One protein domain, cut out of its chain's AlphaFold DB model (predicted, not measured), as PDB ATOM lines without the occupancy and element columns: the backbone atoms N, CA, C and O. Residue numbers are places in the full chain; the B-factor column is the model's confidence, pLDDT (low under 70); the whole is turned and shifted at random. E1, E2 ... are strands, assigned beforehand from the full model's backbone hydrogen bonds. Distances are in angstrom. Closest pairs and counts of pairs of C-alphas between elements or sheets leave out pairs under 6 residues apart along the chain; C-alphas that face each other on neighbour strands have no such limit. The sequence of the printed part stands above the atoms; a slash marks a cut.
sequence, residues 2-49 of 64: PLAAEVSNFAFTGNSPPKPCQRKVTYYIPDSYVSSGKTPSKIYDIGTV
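This is residues 2 to 49 of the 64 residues of an uncharacterized protein of Ascaris lumbricoides (UniProt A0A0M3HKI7). Little of this model is regular structure: look first for one long two-stranded hairpin, E1 and E2, with a loop sticking out at residues 15 to 21. Beyond the far end of E2 the chain makes a second loop, sticking out at residues 35 to 40, and then folds back loosely toward residue 49. The printed part has 48 residues, 14 of them in the named strands, E1 then E2, antiparallel, with no named helix; the class is all strand. It is only just loose, close to extended, with a radius of gyration of the C-alphas of 14.1 A and spans of 37 by 25 by 22 A.

Compare E1, residues 6 to 11, with E2, residues 22 to 29: this hairpin is antiparallel at 157 degrees. C-alphas 11 and 24 face each other at 4.9 A. N 29 and O 6, 3.0 A apart, are within hydrogen-bond range.

Find C-alpha 6 at (-115.172, -5.746, 66.760); E1 runs 16.0 A from there. E2 runs 21.9 A to C-alpha 29 at (-119.732, -6.608, 64.484).

The C-alphas of Pro 2 and Pro 17, the two farthest apart, are 38.4 A apart. The printed part has no cut, and the link from E1 to E2 is short. Residues 2 to 10 and 12 to 21 have pLDDT under 70.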
ATOM      1  N   PRO A   2    -109.603  -2.721  56.115       44.22
ATOM      2  CA  PRO A   2    -110.712  -3.180  56.935       44.22
ATOM      3  C   PRO A   2    -110.874  -2.203  58.103       44.22
ATOM      4  O   PRO A   2    -109.987  -2.085  58.946       44.22
ATOM      5  N   LEU A   3    -111.977  -1.451  58.066       45.03
ATOM      6  CA  LEU A   3    -112.528  -0.751  59.224       45.03
ATOM      7  C   LEU A   3    -112.803  -1.792  60.328       45.03
ATOM      8  O   LEU A   3    -113.084  -2.955  60.028       45.03
ATOM      9  N   ALA A   4    -112.581  -1.393  61.576       49.59
ATOM     10  CA  ALA A   4    -112.436  -2.248  62.742       49.59
ATOM     11  C   ALA A   4    -113.710  -3.046  63.077       49.59
ATOM     12  O   ALA A   4    -114.535  -2.662  63.894       49.59
ATOM     13  N   ALA A   5    -113.837  -4.246  62.516       56.41
ATOM     14  CA  ALA A   5    -114.837  -5.184  62.995       56.41
ATOM     15  C   ALA A   5    -114.490  -5.614  64.431       56.41
ATOM     16  O   ALA A   5    -113.473  -6.278  64.657       56.41
ATOM     17  N   GLU A   6    -115.325  -5.243  65.401       63.38
ATOM     18  CA  GLU A   6    -115.172  -5.746  66.760       63.38
ATOM     19  C   GLU A   6    -115.442  -7.253  66.761       63.38
ATOM     20  O   GLU A   6    -116.482  -7.732  66.295       63.38
ATOM     21  N   VAL A   7    -114.456  -8.004  67.252       64.25
ATOM     22  CA  VAL A   7    -114.508  -9.457  67.398       64.25
ATOM     23  C   VAL A   7    -115.140  -9.769  68.743       64.25
ATOM     24  O   VAL A   7    -114.505  -9.626  69.791       64.25
ATOM     25  N   SER A   8    -116.391 -10.219  68.711       68.25
ATOM     26  CA  SER A   8    -117.029 -10.749  69.909       68.25
ATOM     27  C   SER A   8    -116.723 -12.236  70.039       68.25
ATOM     28  O   SER A   8    -116.935 -13.020  69.112       68.25
ATOM     29  N   ASN A   9    -116.181 -12.604  71.197       66.69
ATOM     30  CA  ASN A   9    -115.693 -13.938  71.506       66.69
ATOM     31  C   ASN A   9    -116.666 -14.627  72.459       66.69
ATOM     32  O   ASN A   9    -116.665 -14.341  73.656       66.69
ATOM     33  N   PHE A  10    -117.456 -15.563  71.937       69.81
ATOM     34  CA  PHE A  10    -118.367 -16.363  72.751       69.81
ATOM     35  C   PHE A  10    -117.775 -17.747  73.022       69.81
ATOM     36  O   PHE A  10    -117.394 -18.462  72.094       69.81
ATOM     37  N   ALA A  11    -117.700 -18.114  74.305       70.25
ATOM     38  CA  ALA A  11    -117.323 -19.446  74.765       70.25
ATOM     39  C   ALA A  11    -118.575 -20.209  75.206       70.25
ATOM     40  O   ALA A  11    -119.367 -19.708  76.006       70.25
ATOM     41  N   PHE A  12    -118.748 -21.428  74.700       67.25
ATOM     42  CA  PHE A  12    -119.880 -22.272  75.071       67.25
ATOM     43  C   PHE A  12    -119.490 -23.192  76.224       67.25
ATOM     44  O   PHE A  12    -118.854 -24.232  76.034       67.25
ATOM     45  N   THR A  13    -119.886 -22.822  77.440       62.66
ATOM     46  CA  THR A  13    -119.758 -23.696  78.606       62.66
ATOM     47  C   THR A  13    -120.999 -24.576  78.692       62.66
ATOM     48  O   THR A  13    -122.068 -24.122  79.093       62.66
ATOM     49  N   GLY A  14    -120.886 -25.838  78.278       61.44
ATOM     50  CA  GLY A  14    -121.924 -26.828  78.580       61.44
ATOM     51  C   GLY A  14    -122.050 -27.052  80.094       61.44
ATOM     52  O   GLY A  14    -121.118 -26.760  80.837       61.44
ATOM     53  N   ASN A  15    -123.150 -27.654  80.555       60.22
ATOM     54  CA  ASN A  15    -123.372 -28.038  81.967       60.22
ATOM     55  C   ASN A  15    -122.443 -29.176  82.470       60.22
ATOM     56  O   ASN A  15    -122.757 -29.874  83.429       60.22
ATOM     57  N   SER A  16    -121.314 -29.402  81.799       59.31
ATOM     58  CA  SER A  16    -120.280 -30.373  82.155       59.31
ATOM     59  C   SER A  16    -119.094 -29.615  82.755       59.31
ATOM     60  O   SER A  16    -118.848 -28.483  82.333       59.31
ATOM     61  N   PRO A  17    -118.310 -30.224  83.669       60.16
ATOM     62  CA  PRO A  17    -117.019 -29.667  84.074       60.16
ATOM     63  C   PRO A  17    -116.235 -29.207  82.837       60.16
ATOM     64  O   PRO A  17    -116.318 -29.896  81.807       60.16
ATOM     65  N   PRO A  18    -115.543 -28.049  82.906       58.66
ATOM     66  CA  PRO A  18    -114.912 -27.414  81.757       58.66
ATOM     67  C   PRO A  18    -114.005 -28.429  81.076       58.66
ATOM     68  O   PRO A  18    -112.934 -28.771  81.571       58.66
ATOM     69  N   LYS A  19    -114.469 -28.959  79.940       60.12
ATOM     70  CA  LYS A  19    -113.620 -29.781  79.093       60.12
ATOM     71  C   LYS A  19    -112.519 -28.856  78.591       60.12
ATOM     72  O   LYS A  19    -112.838 -27.732  78.196       60.12
ATOM     73  N   PRO A  20    -111.262 -29.307  78.575       62.00
ATOM     74  CA  PRO A  20    -110.116 -28.472  78.260       62.00
ATOM     75  C   PRO A  20    -110.047 -28.139  76.772       62.00
ATOM     76  O   PRO A  20    -108.953 -28.006  76.284       62.00
ATOM     77  N   CYS A  21    -111.163 -28.077  76.040       68.44
ATOM     78  CA  CYS A  21    -111.256 -27.701  74.632       68.44
ATOM     79  C   CYS A  21    -112.687 -27.223  74.359       68.44
ATOM     80  O   CYS A  21    -113.531 -27.974  73.859       68.44
ATOM     81  N   GLN A  22    -112.984 -25.988  74.757       70.50
ATOM     82  CA  GLN A  22    -114.279 -25.371  74.475       70.50
ATOM     83  C   GLN A  22    -114.255 -24.787  73.062       70.50
ATOM     84  O   GLN A  22    -113.253 -24.216  72.623       70.50
ATOM     85  N   ARG A  23    -115.363 -24.955  72.336       74.62
ATOM     86  CA  ARG A  23    -115.550 -24.313  71.036       74.62
ATOM     87  C   ARG A  23    -115.808 -22.828  71.253       74.62
ATOM     88  O   ARG A  23    -116.607 -22.453  72.115       74.62
ATOM     89  N   LYS A  24    -115.124 -22.009  70.467       76.00
ATOM     90  CA  LYS A  24    -115.212 -20.557  70.492       76.00
ATOM     91  C   LYS A  24    -115.578 -20.067  69.105       76.00
ATOM     92  O   LYS A  24    -114.902 -20.403  68.132       76.00
ATOM     93  N   VAL A  25    -116.635 -19.269  69.029       76.56
ATOM     94  CA  VAL A  25    -117.080 -18.665  67.772       76.56
ATOM     95  C   VAL A  25    -116.831 -17.165  67.834       76.56
ATOM     96  O   VAL A  25    -117.147 -16.507  68.831       76.56
ATOM     97  N   THR A  26    -116.227 -16.651  66.769       77.69
ATOM     98  CA  THR A  26    -115.929 -15.234  66.577       77.69
ATOM     99  C   THR A  26    -116.926 -14.649  65.588       77.69
ATOM    100  O   THR A  26    -116.996 -15.087  64.441       77.69
ATOM    101  N   TYR A  27    -117.667 -13.633  66.028       79.62
ATOM    102  CA  TYR A  27    -118.543 -12.849  65.160       79.62
ATOM    103  C   TYR A  27    -117.969 -11.453  64.960       79.62
ATOM    104  O   TYR A  27    -117.459 -10.841  65.899       79.62
ATOM    105  N   TYR A  28    -118.088 -10.960  63.731       82.50
ATOM    106  CA  TYR A  28    -117.677  -9.617  63.351       82.50
ATOM    107  C   TYR A  28    -118.865  -8.668  63.461       82.50
ATOM    108  O   TYR A  28    -119.872  -8.842  62.767       82.50
ATOM    109  N   ILE A  29    -118.739  -7.669  64.330       84.25
ATOM    110  CA  ILE A  29    -119.732  -6.608  64.484       84.25
ATOM    111  C   ILE A  29    -119.251  -5.385  63.691       84.25
ATOM    112  O   ILE A  29    -118.110  -4.959  63.872       84.25
ATOM    113  N   PRO A  30    -120.081  -4.810  62.807       83.88
ATOM    114  CA  PRO A  30    -119.712  -3.599  62.084       83.88
ATOM    115  C   PRO A  30    -119.566  -2.396  63.027       83.88
ATOM    116  O   PRO A  30    -120.429  -2.168  63.877       83.88
ATOM    117  N   ASP A  31    -118.533  -1.569  62.807       83.81
ATOM    118  CA  ASP A  31    -118.225  -0.359  63.596       83.81
ATOM    119  C   ASP A  31    -119.432   0.561  63.824       83.81
ATOM    120  O   ASP A  31    -119.546   1.219  64.851       83.81
ATOM    121  N   SER A  32    -120.377   0.606  62.881       82.69
ATOM    122  CA  SER A  32    -121.570   1.456  62.971       82.69
ATOM    123  C   SER A  32    -122.510   1.116  64.136       82.69
ATOM    124  O   SER A  32    -123.440   1.885  64.403       82.69
ATOM    125  N   TYR A  33    -122.314  -0.042  64.771       82.81
ATOM    126  CA  TYR A  33    -123.045  -0.495  65.957       82.81
ATOM    127  C   TYR A  33    -122.196  -0.446  67.232       82.81
ATOM    128  O   TYR A  33    -122.732  -0.638  68.323       82.81
ATOM    129  N   VAL A  34    -120.903  -0.141  67.114       83.56
ATOM    130  CA  VAL A  34    -119.984   0.012  68.238       83.56
ATOM    131  C   VAL A  34    -120.121   1.428  68.783       83.56
ATOM    132  O   VAL A  34    -119.958   2.413  68.065       83.56
ATOM    133  N   SER A  35    -120.443   1.555  70.068       81.06
ATOM    134  CA  SER A  35    -120.536   2.858  70.729       81.06
ATOM    135  C   SER A  35    -119.731   2.875  72.015       81.06
ATOM    136  O   SER A  35    -119.928   2.030  72.885       81.06
ATOM    137  N   SER A  36    -118.877   3.884  72.171       78.06
ATOM    138  CA  SER A  36    -118.128   4.129  73.399       78.06
ATOM    139  C   SER A  36    -119.046   4.746  74.462       78.06
ATOM    140  O   SER A  36    -119.330   5.944  74.430       78.06
ATOM    141  N   GLY A  37    -119.538   3.938  75.399       81.00
ATOM    142  CA  GLY A  37    -120.399   4.400  76.489       81.00
ATOM    143  C   GLY A  37    -121.033   3.247  77.265       81.00
ATOM    144  O   GLY A  37    -120.944   2.093  76.863       81.00
ATOM    145  N   LYS A  38    -121.691   3.553  78.391       81.38
ATOM    146  CA  LYS A  38    -122.418   2.538  79.184       81.38
ATOM    147  C   LYS A  38    -123.711   2.063  78.516       81.38
ATOM    148  O   LYS A  38    -124.220   1.007  78.869       81.38
ATOM    149  N   THR A  39    -124.255   2.853  77.594       83.44
ATOM    150  CA  THR A  39    -125.514   2.573  76.899       83.44
ATOM    151  C   THR A  39    -125.257   2.450  75.399       83.44
ATOM    152  O   THR A  39    -124.672   3.378  74.830       83.44
ATOM    153  N   PRO A  40    -125.689   1.355  74.748       81.81
ATOM    154  CA  PRO A  40    -125.504   1.174  73.316       81.81
ATOM    155  C   PRO A  40    -126.362   2.168  72.527       81.81
ATOM    156  O   PRO A  40    -127.522   2.401  72.862       81.81
ATOM    157  N   SER A  41    -125.804   2.744  71.461       84.81
ATOM    158  CA  SER A  41    -126.550   3.664  70.583       84.81
ATOM    159  C   SER A  41    -127.539   2.946  69.655       84.81
ATOM    160  O   SER A  41    -128.559   3.518  69.270       84.81
ATOM    161  N   LYS A  42    -127.238   1.694  69.292       85.88
ATOM    162  CA  LYS A  42    -128.034   0.833  68.410       85.88
ATOM    163  C   LYS A  42    -127.901  -0.615  68.859       85.88
ATOM    164  O   LYS A  42    -126.848  -1.021  69.341       85.88
ATOM    165  N   ILE A  43    -128.960  -1.391  68.661       85.56
ATOM    166  CA  ILE A  43    -128.953  -2.835  68.899       85.56
ATOM    167  C   ILE A  43    -128.650  -3.526  67.570       85.56
ATOM    168  O   ILE A  43    -129.312  -3.253  66.568       85.56
ATOM    169  N   TYR A  44    -127.638  -4.390  67.566       85.69
ATOM    170  CA  TYR A  44    -127.328  -5.270  66.445       85.69
ATOM    171  C   TYR A  44    -127.924  -6.651  66.724       85.69
ATOM    172  O   TYR A  44    -127.483  -7.333  67.648       85.69
ATOM    173  N   ASP A  45    -128.940  -7.038  65.956       87.81
ATOM    174  CA  ASP A  45    -129.555  -8.362  66.037       87.81
ATOM    175  C   ASP A  45    -128.973  -9.261  64.940       87.81
ATOM    176  O   ASP A  45    -129.181  -9.023  63.749       87.81
ATOM    177  N   ILE A  46    -128.212 -10.277  65.351       84.31
ATOM    178  CA  ILE A  46    -127.608 -11.279  64.457       84.31
ATOM    179  C   ILE A  46    -128.566 -12.431  64.125       84.31
ATOM    180  O   ILE A  46    -128.203 -13.334  63.368       84.31
ATOM    181  N   GLY A  47    -129.775 -12.418  64.688       88.38
ATOM    182  CA  GLY A  47    -130.750 -13.486  64.561       88.38
ATOM    183  C   GLY A  47    -130.361 -14.736  65.349       88.38
ATOM    184  O   GLY A  47    -129.739 -14.680  66.409       88.38
ATOM    185  N   THR A  48    -130.764 -15.897  64.833       85.75
ATOM    186  CA  THR A  48    -130.461 -17.204  65.433       85.75
ATOM    187  C   THR A  48    -129.293 -17.846  64.703       85.75
ATOM    188  O   THR A  48    -129.363 -18.057  63.493       85.75
ATOM    189  N   VAL A  49    -128.241 -18.193  65.442       79.50
ATOM    190  CA  VAL A  49    -127.092 -18.918  64.896       79.50
ATOM    191  C   VAL A  49    -127.113 -20.357  65.394       79.50
ATOM    192  O   VAL A  49    -127.159 -20.597  66.600       79.50
TER     193      VAL A  49